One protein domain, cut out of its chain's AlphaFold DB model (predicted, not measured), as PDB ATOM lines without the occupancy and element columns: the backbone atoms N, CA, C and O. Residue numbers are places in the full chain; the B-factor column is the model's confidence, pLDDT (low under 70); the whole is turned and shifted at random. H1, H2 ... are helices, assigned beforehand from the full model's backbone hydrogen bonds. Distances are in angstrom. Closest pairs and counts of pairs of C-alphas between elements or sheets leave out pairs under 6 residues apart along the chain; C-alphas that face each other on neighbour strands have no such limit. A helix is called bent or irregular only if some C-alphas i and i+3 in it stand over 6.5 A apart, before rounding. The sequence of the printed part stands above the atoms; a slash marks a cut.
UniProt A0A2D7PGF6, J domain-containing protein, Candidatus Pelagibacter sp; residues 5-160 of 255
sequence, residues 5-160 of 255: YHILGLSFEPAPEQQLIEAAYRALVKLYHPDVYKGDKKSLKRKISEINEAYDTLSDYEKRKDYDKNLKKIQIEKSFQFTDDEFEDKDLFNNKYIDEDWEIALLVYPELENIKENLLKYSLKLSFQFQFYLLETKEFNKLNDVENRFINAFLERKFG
ATOM      1  N   TYR A   5     206.637 191.853 188.774       94.81
ATOM      2  CA  TYR A   5     206.666 193.276 188.434       94.81
ATOM      3  C   TYR A   5     205.841 193.544 187.178       94.81
ATOM      4  O   TYR A   5     204.975 194.414 187.184       94.81
ATOM      5  N   HIS A   6     205.999 192.722 186.137       91.94
ATOM      6  CA  HIS A   6     205.207 192.859 184.908       91.94
ATOM      7  C   HIS A   6     203.715 192.600 185.123       91.94
ATOM      8  O   HIS A   6     202.900 193.236 184.455       91.94
ATOM      9  N   ILE A   7     203.341 191.716 186.055       93.12
ATOM     10  CA  ILE A   7     201.934 191.524 186.447       93.12
ATOM     11  C   ILE A   7     201.377 192.805 187.073       93.12
ATOM     12  O   ILE A   7     200.270 193.214 186.718       93.12
ATOM     13  N   LEU A   8     202.161 193.461 187.936       95.50
ATOM     14  CA  LEU A   8     201.799 194.746 188.534       95.50
ATOM     15  C   LEU A   8     201.916 195.940 187.566       95.50
ATOM     16  O   LEU A   8     201.544 197.053 187.918       95.50
ATOM     17  N   GLY A   9     202.383 195.728 186.330       93.19
ATOM     18  CA  GLY A   9     202.606 196.807 185.362       93.19
ATOM     19  C   GLY A   9     203.834 197.664 185.677       93.19
ATOM     20  O   GLY A   9     203.902 198.814 185.256       93.19
ATOM     21  N   LEU A  10     204.797 197.112 186.414       94.94
ATOM     22  CA  LEU A  10     206.039 197.760 186.813       94.94
ATOM     23  C   LEU A  10     207.231 197.182 186.053       94.94
ATOM     24  O   LEU A  10     207.267 196.001 185.711       94.94
ATOM     25  N   SER A  11     208.220 198.036 185.809       91.62
ATOM     26  CA  SER A  11     209.540 197.621 185.339       91.62
ATOM     27  C   SER A  11     210.320 197.003 186.500       91.62
ATOM     28  O   SER A  11     210.140 197.409 187.648       91.62
ATOM     29  N   PHE A  12     211.164 196.014 186.207       87.88
ATOM     30  CA  PHE A  12     212.094 195.455 187.192       87.88
ATOM     31  C   PHE A  12     213.449 196.185 187.202       87.88
ATOM     32  O   PHE A  12     214.190 196.090 188.180       87.88
ATOM     33  N   GLU A  13     213.786 196.904 186.126       82.38
ATOM     34  CA  GLU A  13     215.079 197.569 185.946       82.38
ATOM     35  C   GLU A  13     214.883 199.063 185.626       82.38
ATOM     36  O   GLU A  13     214.681 199.425 184.462       82.38
ATOM     37  N   PRO A  14     214.969 199.956 186.634       84.50
ATOM     38  CA  PRO A  14     215.377 199.708 188.024       84.50
ATOM     39  C   PRO A  14     214.283 199.067 188.894       84.50
ATOM     40  O   PRO A  14     213.093 199.167 188.600       84.50
ATOM     41  N   ALA A  15     214.700 198.449 190.005       85.50
ATOM     42  CA  ALA A  15     213.777 197.826 190.948       85.50
ATOM     43  C   ALA A  15     212.872 198.898 191.591       85.50
ATOM     44  O   ALA A  15     213.391 199.886 192.116       85.50
ATOM     45  N   PRO A  16     211.540 198.724 191.581       91.12
ATOM     46  CA  PRO A  16     210.617 199.755 192.037       91.12
ATOM     47  C   PRO A  16     210.603 199.876 193.561       91.12
ATOM     48  O   PRO A  16     210.784 198.899 194.289       91.12
ATOM     49  N   GLU A  17     210.346 201.076 194.065       93.12
ATOM     50  CA  GLU A  17     210.179 201.304 195.500       93.12
ATOM     51  C   GLU A  17     208.899 200.641 196.035       93.12
ATOM     52  O   GLU A  17     207.954 200.369 195.292       93.12
ATOM     53  N   GLN A  18     208.852 200.396 197.344       94.69
ATOM     54  CA  GLN A  18     207.711 199.748 197.998       94.69
ATOM     55  C   GLN A  18     206.390 200.501 197.764       94.69
ATOM     56  O   GLN A  18     205.387 199.900 197.392       94.69
ATOM     57  N   GLN A  19     206.403 201.828 197.904       93.75
ATOM     58  CA  GLN A  19     205.214 202.669 197.718       93.75
ATOM     59  C   GLN A  19     204.643 202.554 196.298       93.75
ATOM     60  O   GLN A  19     203.430 202.553 196.097       93.75
ATOM     61  N   LEU A  20     205.521 202.401 195.304       94.12
ATOM     62  CA  LEU A  20     205.141 202.197 193.911       94.12
ATOM     63  C   LEU A  20     204.464 200.832 193.703       94.12
ATOM     64  O   LEU A  20     203.485 200.758 192.963       94.12
ATOM     65  N   ILE A  21     204.934 199.775 194.372       96.69
ATOM     66  CA  ILE A  21     204.304 198.443 194.340       96.69
ATOM     67  C   ILE A  21     202.882 198.502 194.912       96.69
ATOM     68  O   ILE A  21     201.947 197.994 194.293       96.69
ATOM     69  N   GLU A  22     202.706 199.173 196.050       96.94
ATOM     70  CA  GLU A  22     201.401 199.339 196.700       96.94
ATOM     71  C   GLU A  22     200.424 200.149 195.845       96.94
ATOM     72  O   GLU A  22     199.282 199.732 195.632       96.94
ATOM     73  N   ALA A  23     200.873 201.277 195.295       96.19
ATOM     74  CA  ALA A  23     200.048 202.107 194.425       96.19
ATOM     75  C   ALA A  23     199.666 201.381 193.122       96.19
ATOM     76  O   ALA A  23     198.513 201.446 192.694       96.19
ATOM     77  N   ALA A  24     200.594 200.632 192.516       96.19
ATOM     78  CA  ALA A  24     200.314 199.833 191.323       96.19
ATOM     79  C   ALA A  24     199.285 198.726 191.595       96.19
ATOM     80  O   ALA A  24     198.379 198.510 190.786       96.19
ATOM     81  N   TYR A  25     199.376 198.062 192.753       97.75
ATOM     82  CA  TYR A  25     198.379 197.086 193.186       97.75
ATOM     83  C   TYR A  25     196.987 197.717 193.318       97.75
ATOM     84  O   TYR A  25     196.026 197.212 192.736       97.75
ATOM     85  N   ARG A  26     196.865 198.861 194.004       97.12
ATOM     86  CA  ARG A  26     195.572 199.554 194.170       97.12
ATOM     87  C   ARG A  26     194.983 200.020 192.838       97.12
ATOM     88  O   ARG A  26     193.789 199.835 192.602       97.12
ATOM     89  N   ALA A  27     195.817 200.550 191.945       96.19
ATOM     90  CA  ALA A  27     195.407 200.927 190.594       96.19
ATOM     91  C   ALA A  27     194.868 199.722 189.801       96.19
ATOM     92  O   ALA A  27     193.860 199.823 189.104       96.19
ATOM     93  N   LEU A  28     195.499 198.555 189.947       96.50
ATOM     94  CA  LEU A  28     195.041 197.311 189.337       96.50
ATOM     95  C   LEU A  28     193.733 196.785 189.933       96.50
ATOM     96  O   LEU A  28     192.893 196.282 189.189       96.50
ATOM     97  N   VAL A  29     193.526 196.919 191.243       95.62
ATOM     98  CA  VAL A  29     192.250 196.563 191.884       95.62
ATOM     99  C   VAL A  29     191.106 197.413 191.318       95.62
ATOM    100  O   VAL A  29     190.076 196.853 190.945       95.62
ATOM    101  N   LYS A  30     191.306 198.733 191.165       94.88
ATOM    102  CA  LYS A  30     190.340 199.638 190.506       94.88
ATOM    103  C   LYS A  30     190.074 199.218 189.055       94.88
ATOM    104  O   LYS A  30     188.925 199.080 188.645       94.88
ATOM    105  N   LEU A  31     191.132 198.911 188.304       94.69
ATOM    106  CA  LEU A  31     191.042 198.483 186.905       94.69
ATOM    107  C   LEU A  31     190.225 197.202 186.691       94.69
ATOM    108  O   LEU A  31     189.526 197.074 185.685       94.69
ATOM    109  N   TYR A  32     190.331 196.240 187.608       95.62
ATOM    110  CA  TYR A  32     189.607 194.969 187.536       95.62
ATOM    111  C   TYR A  32     188.288 194.976 188.338       95.62
ATOM    112  O   TYR A  32     187.670 193.923 188.510       95.62
ATOM    113  N   HIS A  33     187.810 196.145 188.780       92.50
ATOM    114  CA  HIS A  33     186.479 196.300 189.371       92.50
ATOM    115  C   HIS A  33     185.372 196.030 188.326       92.50
ATOM    116  O   HIS A  33     185.564 196.376 187.156       92.50
ATOM    117  N   PRO A  34     184.200 195.463 188.692       91.12
ATOM    118  CA  PRO A  34     183.101 195.190 187.753       91.12
ATOM    119  C   PRO A  34     182.593 196.400 186.955       91.12
ATOM    120  O   PRO A  34     182.012 196.229 185.879       91.12
ATOM    121  N   ASP A  35     182.810 197.618 187.452       91.06
ATOM    122  CA  ASP A  35     182.430 198.848 186.747       91.06
ATOM    123  C   ASP A  35     183.310 199.092 185.515       91.06
ATOM    124  O   ASP A  35     182.801 199.470 184.453       91.06
ATOM    125  N   VAL A  36     184.601 198.773 185.634       93.50
ATOM    126  CA  VAL A  36     185.624 198.984 184.605       93.50
ATOM    127  C   VAL A  36     185.820 197.726 183.758       93.50
ATOM    128  O   VAL A  36     185.783 197.798 182.532       93.50
ATOM    129  N   TYR A  37     185.993 196.554 184.373       94.94
ATOM    130  CA  TYR A  37     186.253 195.298 183.668       94.94
ATOM    131  C   TYR A  37     184.966 194.631 183.181       94.94
ATOM    132  O   TYR A  37     184.040 194.378 183.950       94.94
ATOM    133  N   LYS A  38     184.926 194.289 181.890       94.50
ATOM    134  CA  LYS A  38     183.776 193.674 181.206       94.50
ATOM    135  C   LYS A  38     184.096 192.309 180.586       94.50
ATOM    136  O   LYS A  38     183.301 191.782 179.813       94.50
ATOM    137  N   GLY A  39     185.258 191.738 180.904       91.38
ATOM    138  CA  GLY A  39     185.624 190.387 180.484       91.38
ATOM    139  C   GLY A  39     184.900 189.293 181.274       91.38
ATOM    140  O   GLY A  39     184.104 189.549 182.180       91.38
ATOM    141  N   ASP A  40     185.186 188.038 180.939       93.31
ATOM    142  CA  ASP A  40     184.537 186.896 181.574       93.31
ATOM    143  C   ASP A  40     185.031 186.651 183.015       93.31
ATOM    144  O   ASP A  40     186.170 186.953 183.387       93.31
ATOM    145  N   LYS A  41     184.172 186.035 183.840       92.56
ATOM    146  CA  LYS A  41     184.459 185.769 185.262       92.56
ATOM    147  C   LYS A  41     185.693 184.885 185.476       92.56
ATOM    148  O   LYS A  41     186.362 185.018 186.501       92.56
ATOM    149  N   LYS A  42     185.997 183.966 184.550       92.88
ATOM    150  CA  LYS A  42     187.143 183.053 184.674       92.88
ATOM    151  C   LYS A  42     188.448 183.813 184.440       92.88
ATOM    152  O   LYS A  42     189.380 183.662 185.233       92.88
ATOM    153  N   SER A  43     188.498 184.656 183.412       89.69
ATOM    154  CA  SER A  43     189.620 185.559 183.147       89.69
ATOM    155  C   SER A  43     189.830 186.541 184.296       89.69
ATOM    156  O   SER A  43     190.958 186.649 184.776       89.69
ATOM    157  N   LEU A  44     188.754 187.153 184.808       93.06
ATOM    158  CA  LEU A  44     188.810 188.049 185.965       93.06
ATOM    159  C   LEU A  44     189.413 187.363 187.196       93.06
ATOM    160  O   LEU A  44     190.380 187.857 187.769       93.06
ATOM    161  N   LYS A  45     188.889 186.186 187.571       94.06
ATOM    162  CA  LYS A  45     189.377 185.426 188.732       94.06
ATOM    163  C   LYS A  45     190.862 185.086 188.603       94.06
ATOM    164  O   LYS A  45     191.606 185.223 189.570       94.06
ATOM    165  N   ARG A  46     191.302 184.665 187.411       92.38
ATOM    166  CA  ARG A  46     192.719 184.395 187.141       92.38
ATOM    167  C   ARG A  46     193.566 185.656 187.321       92.38
ATOM    168  O   ARG A  46     194.592 185.581 187.984       92.38
ATOM    169  N   LYS A  47     193.138 186.796 186.766       91.94
ATOM    170  CA  LYS A  47     193.880 188.061 186.858       91.94
ATOM    171  C   LYS A  47     193.990 188.561 188.291       91.94
ATOM    172  O   LYS A  47     195.094 188.850 188.727       91.94
ATOM    173  N   ILE A  48     192.891 188.580 189.039       94.88
ATOM    174  CA  ILE A  48     192.906 188.970 190.455       94.88
ATOM    175  C   ILE A  48     193.846 188.062 191.256       94.88
ATOM    176  O   ILE A  48     194.648 188.555 192.040       94.88
ATOM    177  N   SER A  49     193.802 186.747 191.021       95.69
ATOM    178  CA  SER A  49     194.710 185.806 191.686       95.69
ATOM    179  C   SER A  49     196.180 186.097 191.376       95.69
ATOM    180  O   SER A  49     196.996 186.078 192.288       95.69
ATOM    181  N   GLU A  50     196.516 186.373 190.112       94.88
ATOM    182  CA  GLU A  50     197.878 186.724 189.690       94.88
ATOM    183  C   GLU A  50     198.355 188.036 190.325       94.88
ATOM    184  O   GLU A  50     199.506 188.135 190.743       94.88
ATOM    185  N   ILE A  51     197.474 189.035 190.401       96.69
ATOM    186  CA  ILE A  51     197.770 190.351 190.975       96.69
ATOM    187  C   ILE A  51     198.001 190.243 192.484       96.69
ATOM    188  O   ILE A  51     198.973 190.806 192.980       96.69
ATOM    189  N   ASN A  52     197.159 189.488 193.193       97.62
ATOM    190  CA  ASN A  52     197.327 189.244 194.624       97.62
ATOM    191  C   ASN A  52     198.617 188.462 194.905       97.62
ATOM    192  O   ASN A  52     199.400 188.891 195.736       97.62
ATOM    193  N   GLU A  53     198.899 187.383 194.164       97.31
ATOM    194  CA  GLU A  53     200.141 186.605 194.321       97.31
ATOM    195  C   GLU A  53     201.397 187.468 194.096       97.31
ATOM    196  O   GLU A  53     202.368 187.390 194.857       97.31
ATOM    197  N   ALA A  54     201.369 188.313 193.059       97.31
ATOM    198  CA  ALA A  54     202.447 189.246 192.772       97.31
ATOM    199  C   ALA A  54     202.624 190.261 193.906       97.31
ATOM    200  O   ALA A  54     203.748 190.469 194.362       97.31
ATOM    201  N   TYR A  55     201.533 190.860 194.383       98.25
ATOM    202  CA  TYR A  55     201.571 191.817 195.481       98.25
ATOM    203  C   TYR A  55     202.056 191.173 196.782       98.25
ATOM    204  O   TYR A  55     203.041 191.644 197.328       98.25
ATOM    205  N   ASP A  56     201.487 190.040 197.200       98.06
ATOM    206  CA  ASP A  56     201.847 189.323 198.434       98.06
ATOM    207  C   ASP A  56     203.330 188.922 198.502       98.06
ATOM    208  O   ASP A  56     203.892 188.740 199.588       98.06
ATOM    209  N   THR A  57     203.957 188.726 197.340       97.62
ATOM    210  CA  THR A  57     205.389 188.431 197.228       97.62
ATOM    211  C   THR A  57     206.221 189.705 197.220       97.62
ATOM    212  O   THR A  57     207.231 189.776 197.911       97.62
ATOM    213  N   LEU A  58     205.836 190.698 196.415       97.19
ATOM    214  CA  LEU A  58     206.627 191.909 196.205       97.19
ATOM    215  C   LEU A  58     206.477 192.932 197.333       97.19
ATOM    216  O   LEU A  58     207.365 193.761 197.505       97.19
ATOM    217  N   SER A  59     205.381 192.893 198.090       96.94
ATOM    218  CA  SER A  59     205.147 193.799 199.210       96.94
ATOM    219  C   SER A  59     205.900 193.384 200.475       96.94
ATOM    220  O   SER A  59     206.093 194.212 201.361       96.94
ATOM    221  N   ASP A  60     206.295 192.114 200.580       97.75
ATOM    222  CA  ASP A  60     207.074 191.570 201.692       97.75
ATOM    223  C   ASP A  60     208.568 191.608 201.355       97.75
ATOM    224  O   ASP A  60     209.001 191.076 200.334       97.75
ATOM    225  N   TYR A  61     209.368 192.235 202.219       95.50
ATOM    226  CA  TYR A  61     210.786 192.476 201.951       95.50
ATOM    227  C   TYR A  61     211.604 191.188 201.752       95.50
ATOM    228  O   TYR A  61     212.396 191.109 200.810       95.50
ATOM    229  N   GLU A  62     211.420 190.176 202.605       96.56
ATOM    230  CA  GLU A  62     212.206 188.939 202.526       96.56
ATOM    231  C   GLU A  62     211.774 188.099 201.320       96.56
ATOM    232  O   GLU A  62     212.618 187.657 200.535       96.56
ATOM    233  N   LYS A  63     210.460 187.967 201.086       97.25
ATOM    234  CA  LYS A  63     209.946 187.265 199.899       97.25
ATOM    235  C   LYS A  63     210.392 187.938 198.610       97.25
ATOM    236  O   LYS A  63     210.825 187.255 197.679       97.25
ATOM    237  N   ARG A  64     210.319 189.271 198.550       96.69
ATOM    238  CA  ARG A  64     210.757 190.059 197.399       96.69
ATOM    239  C   ARG A  64     212.241 189.858 197.130       96.69
ATOM    240  O   ARG A  64     212.627 189.654 195.985       96.69
ATOM    241  N   LYS A  65     213.078 189.882 198.166       95.25
ATOM    242  CA  LYS A  65     214.528 189.693 198.035       95.25
ATOM    243  C   LYS A  65     214.877 188.328 197.437       95.25
ATOM    244  O   LYS A  65     215.688 188.251 196.509       95.25
ATOM    245  N   ASP A  66     214.248 187.263 197.927       95.19
ATOM    246  CA  ASP A  66     214.437 185.915 197.386       95.19
ATOM    247  C   ASP A  66     213.895 185.794 195.959       95.19
ATOM    248  O   ASP A  66     214.540 185.212 195.076       95.19
ATOM    249  N   TYR A  67     212.732 186.393 195.705       94.88
ATOM    250  CA  TYR A  67     212.134 186.469 194.382       94.88
ATOM    251  C   TYR A  67     213.053 187.179 193.375       94.88
ATOM    252  O   TYR A  67     213.346 186.621 192.315       94.88
ATOM    253  N   ASP A  68     213.581 188.353 193.723       93.75
ATOM    254  CA  ASP A  68     214.471 189.161 192.885       93.75
ATOM    255  C   ASP A  68     215.766 188.413 192.553       93.75
ATOM    256  O   ASP A  68     216.235 188.439 191.410       93.75
ATOM    257  N   LYS A  69     216.338 187.695 193.529       91.69
ATOM    258  CA  LYS A  69     217.524 186.850 193.319       91.69
ATOM    259  C   LYS A  69     217.250 185.754 192.288       91.69
ATOM    260  O   LYS A  69     218.056 185.544 191.377       91.69
ATOM    261  N   ASN A  70     216.110 185.078 192.405       89.69
ATOM    262  CA  ASN A  70     215.699 184.040 191.463       89.69
ATOM    263  C   ASN A  70     215.375 184.619 190.077       89.69
ATOM    264  O   ASN A  70     215.741 184.023 189.063       89.69
ATOM    265  N   LEU A  71     214.745 185.797 190.017       88.06
ATOM    266  CA  LEU A  71     214.379 186.458 188.765       88.06
ATOM    267  C   LEU A  71     215.620 186.863 187.969       88.06
ATOM    268  O   LEU A  71     215.702 186.542 186.783       88.06
ATOM    269  N   LYS A  72     216.622 187.462 188.626       85.50
ATOM    270  CA  LYS A  72     217.914 187.803 188.004       85.50
ATOM    271  C   LYS A  72     218.620 186.571 187.450       85.50
ATOM    272  O   LYS A  72     219.071 186.578 186.307       85.50
ATOM    273  N   LYS A  73     218.672 185.482 188.224       83.25
ATOM    274  CA  LYS A  73     219.263 184.216 187.767       83.25
ATOM    275  C   LYS A  73     218.561 183.696 186.509       83.25
ATOM    276  O   LYS A  73     219.220 183.327 185.542       83.25
ATOM    277  N   ILE A  74     217.230 183.730 186.488       77.50
ATOM    278  CA  ILE A  74     216.440 183.287 185.333       77.50
ATOM    279  C   ILE A  74     216.658 184.188 184.116       77.50
ATOM    280  O   ILE A  74     216.778 183.653 183.020       77.50
ATOM    281  N   GLN A  75     216.745 185.511 184.276       72.81
ATOM    282  CA  GLN A  75     217.062 186.421 183.168       72.81
ATOM    283  C   GLN A  75     218.450 186.131 182.568       72.81
ATOM    284  O   GLN A  75     218.628 186.157 181.346       72.81
ATOM    285  N   ILE A  76     219.424 185.789 183.417       70.75
ATOM    286  CA  ILE A  76     220.780 185.419 182.991       70.75
ATOM    287  C   ILE A  76     220.800 184.050 182.306       70.75
ATOM    288  O   ILE A  76     221.505 183.885 181.317       70.75
ATOM    289  N   GLU A  77     220.028 183.069 182.767       63.81
ATOM    290  CA  GLU A  77     220.082 181.693 182.249       63.81
ATOM    291  C   GLU A  77     219.157 181.480 181.045       63.81
ATOM    292  O   GLU A  77     219.572 180.948 180.015       63.81
ATOM    293  N   LYS A  78     217.914 181.955 181.115       54.81
ATOM    294  CA  LYS A  78     216.902 181.784 180.073       54.81
ATOM    295  C   LYS A  78     216.762 183.093 179.306       54.81
ATOM    296  O   LYS A  78     216.402 184.116 179.877       54.81
ATOM    297  N   SER A  79     217.030 183.070 177.995       52.81
ATOM    298  CA  SER A  79     216.474 184.083 177.091       52.81
ATOM    299  C   SER A  79     214.983 184.146 177.384       52.81
ATOM    300  O   SER A  79     214.310 183.130 177.224       52.81
ATOM    301  N   PHE A  80     214.552 185.278 177.933       50.84
ATOM    302  CA  PHE A  80     213.215 185.600 178.415       50.84
ATOM    303  C   PHE A  80     212.164 184.605 177.894       50.84
ATOM    304  O   PHE A  80     211.824 184.625 176.712       50.84
ATOM    305  N   GLN A  81     211.701 183.684 178.748       44.09
ATOM    306  CA  GLN A  81     210.482 182.930 178.457       44.09
ATOM    307  C   GLN A  81     209.363 183.965 178.514       44.09
ATOM    308  O   GLN A  81     208.777 184.193 179.571       44.09
ATOM    309  N   PHE A  82     209.157 184.664 177.393       49.94
ATOM    310  CA  PHE A  82     207.968 185.458 177.169       49.94
ATOM    311  C   PHE A  82     206.816 184.527 177.503       49.94
ATOM    312  O   PHE A  82     206.693 183.439 176.938       49.94
ATOM    313  N   THR A  83     206.024 184.917 178.494       46.31
ATOM    314  CA  THR A  83     204.683 184.375 178.618       46.31
ATOM    315  C   THR A  83     204.031 184.469 177.238       46.31
ATOM    316  O   THR A  83     204.342 185.396 176.483       46.31
ATOM    317  N   ASP A  84     203.133 183.543 176.897       47.97
ATOM    318  CA  ASP A  84     202.284 183.580 175.689       47.97
ATOM    319  C   ASP A  84     201.368 184.834 175.619       47.97
ATOM    320  O   ASP A  84     200.283 184.823 175.037       47.97
ATOM    321  N   ASP A  85     201.768 185.938 176.253       55.44
ATOM    322  CA  ASP A  85     201.183 187.254 176.167       55.44
ATOM    323  C   ASP A  85     201.372 187.761 174.740       55.44
ATOM    324  O   ASP A  85     202.358 188.416 174.389       55.44
ATOM    325  N   GLU A  86     200.366 187.480 173.917       64.00
ATOM    326  CA  GLU A  86     200.114 188.195 172.676       64.00
ATOM    327  C   GLU A  86     200.337 189.700 172.877       64.00
ATOM    328  O   GLU A  86     200.048 190.267 173.935       64.00
ATOM    329  N   PHE A  87     200.886 190.365 171.861       68.25
ATOM    330  CA  PHE A  87     201.160 191.802 171.906       68.25
ATOM    331  C   PHE A  87     199.931 192.626 172.331       68.25
ATOM    332  O   PHE A  87     200.078 193.631 173.022       68.25
ATOM    333  N   GLU A  88     198.727 192.179 171.969       73.38
ATOM    334  CA  GLU A  88     197.472 192.813 172.369       73.38
ATOM    335  C   GLU A  88     196.947 192.243 173.685       73.38
ATOM    336  O   GLU A  88     196.849 191.031 173.873       73.38
ATOM    337  N   ASP A  89     196.589 193.141 174.603       75.88
ATOM    338  CA  ASP A  89     195.896 192.752 175.821       75.88
ATOM    339  C   ASP A  89     194.475 192.281 175.443       75.88
ATOM    340  O   ASP A  89     193.711 193.016 174.822       75.88
ATOM    341  N   LYS A  90     194.123 191.041 175.808       82.62
ATOM    342  CA  LYS A  90     192.789 190.445 175.568       82.62
ATOM    343  C   LYS A  90     191.725 190.912 176.565       82.62
ATOM    344  O   LYS A  90     190.568 190.508 176.468       82.62
ATOM    345  N   ASP A  91     192.136 191.681 177.566       88.06
ATOM    346  CA  ASP A  91     191.253 192.164 178.614       88.06
ATOM    347  C   ASP A  91     190.241 193.156 178.026       88.06
ATOM    348  O   ASP A  91     190.596 194.067 177.277       88.06
ATOM    349  N   LEU A  92     188.969 192.964 178.372       90.25
ATOM    350  CA  LEU A  92     187.876 193.817 177.927       90.25
ATOM    351  C   LEU A  92     187.540 194.806 179.037       90.25
ATOM    352  O   LEU A  92     187.107 194.406 180.120       90.25
ATOM    353  N   PHE A  93     187.721 196.091 178.752       91.38
ATOM    354  CA  PHE A  93     187.378 197.188 179.651       91.38
ATOM    355  C   PHE A  93     186.248 198.022 179.052       91.38
ATOM    356  O   PHE A  93     186.076 198.087 177.833       91.38
ATOM    357  N   ASN A  94     185.473 198.667 179.915       89.06
ATOM    358  CA  ASN A  94     184.449 199.614 179.518       89.06
ATOM    359  C   ASN A  94     185.111 200.880 178.958       89.06
ATOM    360  O   ASN A  94     185.617 201.707 179.707       89.06
ATOM    361  N   ASN A  95     185.079 201.048 177.638       81.25
ATOM    362  CA  ASN A  95     185.621 202.229 176.962       81.25
ATOM    363  C   ASN A  95     184.847 203.526 177.261       81.25
ATOM    364  O   ASN A  95     185.337 204.599 176.934       81.25
ATOM    365  N   LYS A  96     183.650 203.425 177.856       83.62
ATOM    366  CA  LYS A  96     182.845 204.559 178.330       83.62
ATOM    367  C   LYS A  96     182.967 204.781 179.837       83.62
ATOM    368  O   LYS A  96     182.179 205.541 180.388       83.62
ATOM    369  N   TYR A  97     183.856 204.062 180.523       85.50
ATOM    370  CA  TYR A  97     184.120 204.352 181.926       85.50
ATOM    371  C   TYR A  97     184.704 205.761 182.032       85.50
ATOM    372  O   TYR A  97     185.656 206.091 181.324       85.50
ATOM    373  N   ILE A  98     184.101 206.567 182.897       81.00
ATOM    374  CA  ILE A  98     184.516 207.931 183.198       81.00
ATOM    375  C   ILE A  98     184.780 207.957 184.696       81.00
ATOM    376  O   ILE A  98     183.933 207.536 185.483       81.00
ATOM    377  N   ASP A  99     185.976 208.395 185.058       89.06
ATOM    378  CA  ASP A  99     186.361 208.628 186.438       89.06
ATOM    379  C   ASP A  99     186.193 210.122 186.729       89.06
ATOM    380  O   ASP A  99     186.833 210.948 186.077       89.06
ATOM    381  N   GLU A 100     185.309 210.476 187.661       92.75
ATOM    382  CA  GLU A 100     185.012 211.879 187.985       92.75
ATOM    383  C   GLU A 100     186.273 212.625 188.457       92.75
ATOM    384  O   GLU A 100     186.510 213.769 188.062       92.75
ATOM    385  N   ASP A 101     187.148 211.957 189.218       95.06
ATOM    386  CA  ASP A 101     188.412 212.545 189.672       95.06
ATOM    387  C   ASP A 101     189.367 212.796 188.494       95.06
ATOM    388  O   ASP A 101     190.156 213.745 188.526       95.06
ATOM    389  N   TRP A 102     189.308 211.969 187.444       95.62
ATOM    390  CA  TRP A 102     190.091 212.184 186.226       95.62
ATOM    391  C   TRP A 102     189.611 213.407 185.447       95.62
ATOM    392  O   TRP A 102     190.433 214.195 184.980       95.62
ATOM    393  N   GLU A 103     188.295 213.596 185.329       95.25
ATOM    394  CA  GLU A 103     187.735 214.788 184.684       95.25
ATOM    395  C   GLU A 103     188.142 216.060 185.430       95.25
ATOM    396  O   GLU A 103     188.569 217.030 184.806       95.25
ATOM    397  N   ILE A 104     188.113 216.036 186.765       96.19
ATOM    398  CA  ILE A 104     188.608 217.145 187.589       96.19
ATOM    399  C   ILE A 104     190.110 217.365 187.361       96.19
ATOM    400  O   ILE A 104     190.550 218.506 187.215       96.19
ATOM    401  N   ALA A 105     190.905 216.294 187.299       96.62
ATOM    402  CA  ALA A 105     192.339 216.398 187.045       96.62
ATOM    403  C   ALA A 105     192.642 217.038 185.682       96.62
ATOM    404  O   ALA A 105     193.547 217.866 185.605       96.62
ATOM    405  N   LEU A 106     191.868 216.729 184.636       96.69
ATOM    406  CA  LEU A 106     192.005 217.337 183.306       96.69
ATOM    407  C   LEU A 106     191.760 218.851 183.304       96.69
ATOM    408  O   LEU A 106     192.376 219.564 182.513       96.69
ATOM    409  N   LEU A 107     190.901 219.361 184.195       96.38
ATOM    410  CA  LEU A 107     190.683 220.807 184.335       96.38
ATOM    411  C   LEU A 107     191.925 221.533 184.871       96.38
ATOM    412  O   LEU A 107     192.132 222.703 184.558       96.38
ATOM    413  N   VAL A 108     192.733 220.848 185.685       96.56
ATOM    414  CA  VAL A 108     193.942 221.407 186.309       96.56
ATOM    415  C   VAL A 108     195.191 221.131 185.466       96.56
ATOM    416  O   VAL A 108     196.057 221.996 185.360       96.56
ATOM    417  N   TYR A 109     195.264 219.949 184.854       96.56
ATOM    418  CA  TYR A 109     196.396 219.439 184.079       96.56
ATOM    419  C   TYR A 109     195.924 219.014 182.674       96.56
ATOM    420  O   TYR A 109     195.757 217.818 182.403       96.56
ATOM    421  N   PRO A 110     195.660 219.965 181.759       95.81
ATOM    422  CA  PRO A 110     195.111 219.671 180.432       95.81
ATOM    423  C   PRO A 110     196.035 218.802 179.557       95.81
ATOM    424  O   PRO A 110     195.571 218.110 178.651       95.81
ATOM    425  N   GLU A 111     197.341 218.782 179.834       94.69
ATOM    426  CA  GLU A 111     198.323 217.914 179.175       94.69
ATOM    427  C   GLU A 111     198.049 216.412 179.369       94.69
ATOM    428  O   GLU A 111     198.513 215.592 178.568       94.69
ATOM    429  N   LEU A 112     197.260 216.041 180.387       96.44
ATOM    430  CA  LEU A 112     196.865 214.658 180.647       96.44
ATOM    431  C   LEU A 112     196.077 214.042 179.488       96.44
ATOM    432  O   LEU A 112     196.169 212.830 179.292       96.44
ATOM    433  N   GLU A 113     195.358 214.841 178.692       95.00
ATOM    434  CA  GLU A 113     194.634 214.325 177.525       95.00
ATOM    435  C   GLU A 113     195.615 213.791 176.473       95.00
ATOM    436  O   GLU A 113     195.458 212.683 175.964       95.00
ATOM    437  N   ASN A 114     196.703 214.524 176.213       95.38
ATOM    438  CA  ASN A 114     197.734 214.084 175.274       95.38
ATOM    439  C   ASN A 114     198.485 212.847 175.789       95.38
ATOM    440  O   ASN A 114     198.752 211.924 175.020       95.38
ATOM    441  N   ILE A 115     198.792 212.793 177.090       95.75
ATOM    442  CA  ILE A 115     199.418 211.613 177.707       95.75
ATOM    443  C   ILE A 115     198.497 210.394 177.578       95.75
ATOM    444  O   ILE A 115     198.926 209.323 177.148       95.75
ATOM    445  N   LYS A 116     197.207 210.552 177.892       94.94
ATOM    446  CA  LYS A 116     196.202 209.495 177.753       94.94
ATOM    447  C   LYS A 116     196.147 208.967 176.319       94.94
ATOM    448  O   LYS A 116     196.225 207.749 176.138       94.94
ATOM    449  N   GLU A 117     196.074 209.846 175.320       94.25
ATOM    450  CA  GLU A 117     196.074 209.473 173.899       94.25
ATOM    451  C   GLU A 117     197.371 208.765 173.477       94.25
ATOM    452  O   GLU A 117     197.337 207.755 172.769       94.25
ATOM    453  N   ASN A 118     198.527 209.218 173.967       94.69
ATOM    454  CA  ASN A 118     199.800 208.543 173.713       94.69
ATOM    455  C   ASN A 118     199.832 207.134 174.312       94.69
ATOM    456  O   ASN A 118     200.223 206.187 173.627       94.69
ATOM    457  N   LEU A 119     199.363 206.959 175.548       95.62
ATOM    458  CA  LEU A 119     199.301 205.652 176.204       95.62
ATOM    459  C   LEU A 119     198.303 204.700 175.527       95.62
ATOM    460  O   LEU A 119     198.557 203.493 175.467       95.62
ATOM    461  N   LEU A 120     197.213 205.216 174.946       93.94
ATOM    462  CA  LEU A 120     196.255 204.417 174.170       93.94
ATOM    463  C   LEU A 120     196.883 203.773 172.923       93.94
ATOM    464  O   LEU A 120     196.447 202.688 172.519       93.94
ATOM    465  N   LYS A 121     197.948 204.358 172.352       94.75
ATOM    466  CA  LYS A 121     198.713 203.736 171.250       94.75
ATOM    467  C   LYS A 121     199.345 202.405 171.671       94.75
ATOM    468  O   LYS A 121     199.431 201.481 170.855       94.75
ATOM    469  N   TYR A 122     199.747 202.289 172.939       94.44
ATOM    470  CA  TYR A 122     200.322 201.073 173.519       94.44
ATOM    471  C   TYR A 122     199.227 200.060 173.864       94.44
ATOM    472  O   TYR A 122     199.177 198.980 173.266       94.44
ATOM    473  N   SER A 123     198.332 200.404 174.798       92.88
ATOM    474  CA  SER A 123     197.111 199.640 175.072       92.88
ATOM    475  C   SER A 123     196.113 200.415 175.937       92.88
ATOM    476  O   SER A 123     196.481 201.275 176.736       92.88
ATOM    477  N   LEU A 124     194.828 200.048 175.834       92.00
ATOM    478  CA  LEU A 124     193.772 200.575 176.707       92.00
ATOM    479  C   LEU A 124     194.063 200.295 178.187       92.00
ATOM    480  O   LEU A 124     193.863 201.155 179.040       92.00
ATOM    481  N   LYS A 125     194.596 199.101 178.478       93.25
ATOM    482  CA  LYS A 125     195.011 198.709 179.824       93.25
ATOM    483  C   LYS A 125     196.055 199.675 180.385       93.25
ATOM    484  O   LYS A 125     195.902 200.127 181.514       93.25
ATOM    485  N   LEU A 126     197.091 199.989 179.602       94.38
ATOM    486  CA  LEU A 126     198.172 200.873 180.033       94.38
ATOM    487  C   LEU A 126     197.650 202.276 180.360       94.38
ATOM    488  O   LEU A 126     198.009 202.833 181.394       94.38
ATOM    489  N   SER A 127     196.763 202.805 179.511       94.75
ATOM    490  CA  SER A 127     196.132 204.109 179.726       94.75
ATOM    491  C   SER A 127     195.341 204.151 181.038       94.75
ATOM    492  O   SER A 127     195.563 205.045 181.851       94.75
ATOM    493  N   PHE A 128     194.488 203.157 181.314       94.81
ATOM    494  CA  PHE A 128     193.756 203.118 182.585       94.81
ATOM    495  C   PHE A 128     194.663 202.900 183.799       94.81
ATOM    496  O   PHE A 128     194.448 203.518 184.839       94.81
ATOM    497  N   GLN A 129     195.684 202.042 183.692       94.38
ATOM    498  CA  GLN A 129     196.637 201.838 184.786       94.38
ATOM    499  C   GLN A 129     197.333 203.143 185.174       94.38
ATOM    500  O   GLN A 129     197.435 203.435 186.362       94.38
ATOM    501  N   PHE A 130     197.767 203.929 184.187       96.06
ATOM    502  CA  PHE A 130     198.352 205.245 184.419       96.06
ATOM    503  C   PHE A 130     197.365 206.194 185.106       96.06
ATOM    504  O   PHE A 130     197.718 206.785 186.123       96.06
ATOM    505  N   GLN A 131     196.129 206.291 184.602       95.88
ATOM    506  CA  GLN A 131     195.091 207.153 185.182       95.88
ATOM    507  C   GLN A 131     194.841 206.808 186.655       95.88
ATOM    508  O   GLN A 131     194.983 207.663 187.526       95.88
ATOM    509  N   PHE A 132     194.557 205.537 186.959       96.38
ATOM    510  CA  PHE A 132     194.293 205.108 188.332       96.38
ATOM    511  C   PHE A 132     195.505 205.264 189.245       96.38
ATOM    512  O   PHE A 132     195.337 205.619 190.409       96.38
ATOM    513  N   TYR A 133     196.713 205.017 188.737       95.81
ATOM    514  CA  TYR A 133     197.934 205.229 189.503       95.81
ATOM    515  C   TYR A 133     198.122 206.703 189.851       95.81
ATOM    516  O   TYR A 133     198.344 207.029 191.012       95.81
ATOM    517  N   LEU A 134     197.995 207.597 188.870       96.19
ATOM    518  CA  LEU A 134     198.194 209.026 189.076       96.19
ATOM    519  C   LEU A 134     197.149 209.608 190.036       96.19
ATOM    520  O   LEU A 134     197.489 210.394 190.920       96.19
ATOM    521  N   LEU A 135     195.892 209.176 189.916       95.44
ATOM    522  CA  LEU A 135     194.834 209.548 190.853       95.44
ATOM    523  C   LEU A 135     195.067 208.993 192.261       95.44
ATOM    524  O   LEU A 135     194.658 209.634 193.225       95.44
ATOM    525  N   GLU A 136     195.704 207.834 192.405       93.56
ATOM    526  CA  GLU A 136     196.037 207.252 193.708       93.56
ATOM    527  C   GLU A 136     197.208 207.986 194.375       93.56
ATOM    528  O   GLU A 136     197.134 208.323 195.554       93.56
ATOM    529  N   THR A 137     198.288 208.249 193.633       95.12
ATOM    530  CA  THR A 137     199.525 208.819 194.192       95.12
ATOM    531  C   THR A 137     199.545 210.340 194.221       95.12
ATOM    532  O   THR A 137     200.345 210.925 194.949       95.12
ATOM    533  N   LYS A 138     198.679 210.986 193.432       95.44
ATOM    534  CA  LYS A 138     198.618 212.442 193.244       95.44
ATOM    535  C   LYS A 138     199.948 213.048 192.756       95.44
ATOM    536  O   LYS A 138     200.185 214.240 192.938       95.44
ATOM    537  N   GLU A 139     200.809 212.264 192.097       95.12
ATOM    538  CA  GLU A 139     202.118 212.698 191.566       95.12
ATOM    539  C   GLU A 139     202.013 213.542 190.272       95.12
ATOM    540  O   GLU A 139     202.774 213.364 189.319       95.12
ATOM    541  N   PHE A 140     201.085 214.502 190.225       94.94
ATOM    542  CA  PHE A 140     200.876 215.380 189.064       94.94
ATOM    543  C   PHE A 140     202.050 216.327 188.781       94.94
ATOM    544  O   PHE A 140     202.155 216.894 187.705       94.94
ATOM    545  N   ASN A 141     202.975 216.506 189.722       93.62
ATOM    546  CA  ASN A 141     204.204 217.267 189.491       93.62
ATOM    547  C   ASN A 141     205.289 216.465 188.745       93.62
ATOM    548  O   ASN A 141     206.303 217.043 188.355       93.62
ATOM    549  N   LYS A 142     205.104 215.152 188.561       94.25
ATOM    550  CA  LYS A 142     206.071 214.229 187.942       94.25
ATOM    551  C   LYS A 142     205.471 213.468 186.753       94.25
ATOM    552  O   LYS A 142     205.858 212.330 186.493       94.25
ATOM    553  N   LEU A 143     204.529 214.073 186.023       94.19
ATOM    554  CA  LEU A 143     203.757 213.400 184.964       94.19
ATOM    555  C   LEU A 143     204.624 212.629 183.972       94.19
ATOM    556  O   LEU A 143     204.385 211.445 183.750       94.19
ATOM    557  N   ASN A 144     205.662 213.273 183.439       92.75
ATOM    558  CA  ASN A 144     206.551 212.655 182.456       92.75
ATOM    559  C   ASN A 144     207.310 211.453 183.037       92.75
ATOM    560  O   ASN A 144     207.529 210.464 182.340       92.75
ATOM    561  N   ASP A 145     207.715 211.508 184.307       93.62
ATOM    562  CA  ASP A 145     208.420 210.398 184.954       93.62
ATOM    563  C   ASP A 145     207.479 209.208 185.163       93.62
ATOM    564  O   ASP A 145     207.856 208.058 184.919       93.62
ATOM    565  N   VAL A 146     206.238 209.484 185.576       93.88
ATOM    566  CA  VAL A 146     205.194 208.469 185.745       93.88
ATOM    567  C   VAL A 146     204.834 207.852 184.390       93.88
ATOM    568  O   VAL A 146     204.876 206.630 184.254       93.88
ATOM    569  N   GLU A 147     204.566 208.661 183.364       95.38
ATOM    570  CA  GLU A 147     204.273 208.195 182.001       95.38
ATOM    571  C   GLU A 147     205.398 207.294 181.473       95.38
ATOM    572  O   GLU A 147     205.160 206.147 181.077       95.38
ATOM    573  N   ASN A 148     206.647 207.769 181.532       94.56
ATOM    574  CA  ASN A 148     207.801 207.008 181.058       94.56
ATOM    575  C   ASN A 148     207.980 205.696 181.825       94.56
ATOM    576  O   ASN A 148     208.372 204.694 181.228       94.56
ATOM    577  N   ARG A 149     207.677 205.659 183.127       93.69
ATOM    578  CA  ARG A 149     207.718 204.429 183.928       93.69
ATOM    579  C   ARG A 149     206.732 203.383 183.405       93.69
ATOM    580  O   ARG A 149     207.129 202.231 183.222       93.69
ATOM    581  N   PHE A 150     205.490 203.775 183.120       94.75
ATOM    582  CA  PHE A 150     204.473 202.879 182.558       94.75
ATOM    583  C   PHE A 150     204.845 202.404 181.149       94.75
ATOM    584  O   PHE A 150     204.790 201.203 180.870       94.75
ATOM    585  N   ILE A 151     205.302 203.313 180.282       96.00
ATOM    586  CA  ILE A 151     205.787 202.963 178.939       96.00
ATOM    587  C   ILE A 151     206.955 201.977 179.032       96.00
ATOM    588  O   ILE A 151     206.946 200.941 178.369       96.00
ATOM    589  N   ASN A 152     207.941 202.245 179.889       94.00
ATOM    590  CA  ASN A 152     209.097 201.370 180.068       94.00
ATOM    591  C   ASN A 152     208.695 199.986 180.578       94.00
ATOM    592  O   ASN A 152     209.186 198.993 180.047       94.00
ATOM    593  N   ALA A 153     207.779 199.904 181.543       92.81
ATOM    594  CA  ALA A 153     207.258 198.634 182.038       92.81
ATOM    595  C   ALA A 153     206.533 197.839 180.940       92.81
ATOM    596  O   ALA A 153     206.741 196.632 180.795       92.81
ATOM    597  N   PHE A 154     205.715 198.514 180.123       94.06
ATOM    598  CA  PHE A 154     205.053 197.895 178.976       94.06
ATOM    599  C   PHE A 154     206.069 197.355 177.967       94.06
ATOM    600  O   PHE A 154     205.974 196.200 177.541       94.06
ATOM    601  N   LEU A 155     207.047 198.182 177.594       93.19
ATOM    602  CA  LEU A 155     208.066 197.824 176.618       93.19
ATOM    603  C   LEU A 155     208.950 196.687 177.126       93.19
ATOM    604  O   LEU A 155     209.226 195.759 176.377       93.19
ATOM    605  N   GLU A 156     209.325 196.702 178.402       90.50
ATOM    606  CA  GLU A 156     210.087 195.621 179.022       90.50
ATOM    607  C   GLU A 156     209.316 194.299 178.994       90.50
ATOM    608  O   GLU A 156     209.854 193.269 178.587       90.50
ATOM    609  N   ARG A 157     208.026 194.332 179.346       88.88
ATOM    610  CA  ARG A 157     207.157 193.151 179.312       88.88
ATOM    611  C   ARG A 157     207.018 192.577 177.901       88.88
ATOM    612  O   ARG A 157     207.026 191.360 177.731       88.88
ATOM    613  N   LYS A 158     206.845 193.434 176.888       89.06
ATOM    614  CA  LYS A 158     206.554 193.007 175.507       89.06
ATOM    615  C   LYS A 158     207.800 192.766 174.658       89.06
ATOM    616  O   LYS A 158     207.752 191.946 173.751       89.06
ATOM    617  N   PHE A 159     208.903 193.450 174.917       89.69
ATOM    618  CA  PHE A 159     210.080 193.434 174.045       89.69
ATOM    619  C   PHE A 159     211.381 193.078 174.775       89.69
ATOM    620  O   PHE A 159     212.399 192.825 174.131       89.69
ATOM    621  N   GLY A 160     211.351 192.971 176.103       86.38
ATOM    622  CA  GLY A 160     212.517 192.670 176.926       86.38
ATOM    623  C   GLY A 160     213.288 193.919 177.357       86.38
ATOM    624  O   GLY A 160     212.863 195.055 177.156       86.38
TER     625      GLY A 160
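Overview. This is residues 5 to 160 of the 255 residues of the protein "J domain-containing protein" of Candidatus Pelagibacter sp (UniProt A0A2D7PGF6). Three helices side by side, H5, H6 and H7, make an up-and-down bundle, and a helical hairpin of H1 and H2 packs on it through H1, which crosses H6. H3 turns off the end of H2 at a corner and makes one end of the long axis; short H4 lies at the other end, joined to H3 by a long link, while residues 5 to 17 run near the middle. The printed part has 156 residues with seven named helices, H1 to H7 in chain order, and no named strand: its class is all helix. It is compact, with a radius of gyration of the C-alphas of 15.6 A and spans of 48 by 36 by 27 A.

Arrangement. After residues 5 to 17, H1, residues 18 to 31, forms a helical hairpin with H2, residues 41 to 58: they touch, closest at the C-alphas of Tyr 25 and Tyr 55, 6.6 A apart, at a shallow tilt of 9 degrees, opposite ways. H2 and H3, residues 61 to 77, touch only at the corner by their link, closest at the C-alphas of Leu 58 and Arg 64, 4.7 A apart, and stand about perpendicular at 76 degrees. H4, residues 100 to 108, is apart from H3. H5, residues 111 to 122, is close to H4 but not clearly touching it; their closest C-alphas, of Leu 106 and Leu 112, are 6.2 A apart. H6, residues 124 to 137, is the hub, touching H1, H4, H5 and H7. H6 touches H1 at a steep tilt of 55 degrees, with the closest C-alphas, of Ala 27 and Phe 132, 4.9 A apart. H6 only just touches H4, through residues 131 to 135 of H6 alone, with 3 pairs of C-alphas within 8 A, the closest those of Trp 102 and Leu 135, 7.1 A apart. H5, H6 and H7, residues 140 to 159, form a bundle that is up and down, each helix running against the one before it. The closest C-alphas of H5 and H6 are those of Leu 119 and Ser 127, 5.0 A apart; those of H6 and H7 are of Phe 130 and Phe 150, 6.8 A apart. In H1, H2, H3 and H6 every O i to N i+4 pair is within hydrogen-bond range; in H4 it is 4 of 5, in H5 7 of 8 and in H7 14 of 16.

Along the chain. H1 begins at C-alpha 18, (207.711, 199.748, 197.998), and measures 20.1 A from first to last C-alpha. H2 measures 25.5 A and H3 24.3 A, H3 ending at C-alpha 77, (220.082, 181.693, 182.249). H4 has 9 residues and H5 has 12; H6 measures 20.2 A. H7, the longest helix with 20 residues, measures 28.1 A and ends at C-alpha 159, (210.080, 193.434, 174.045); it is irregular, with C-alphas 141 and 144 8.7 A apart.

Size, cuts and confidence. The two C-alphas farthest apart, of Glu 77 and Leu 107, are 49.0 A apart. The printed part has no cut, and its one long link is H3 to H4, of 22 residues. The mean pLDDT of the printed part is 90.1; residues 77 to 87 are under 70.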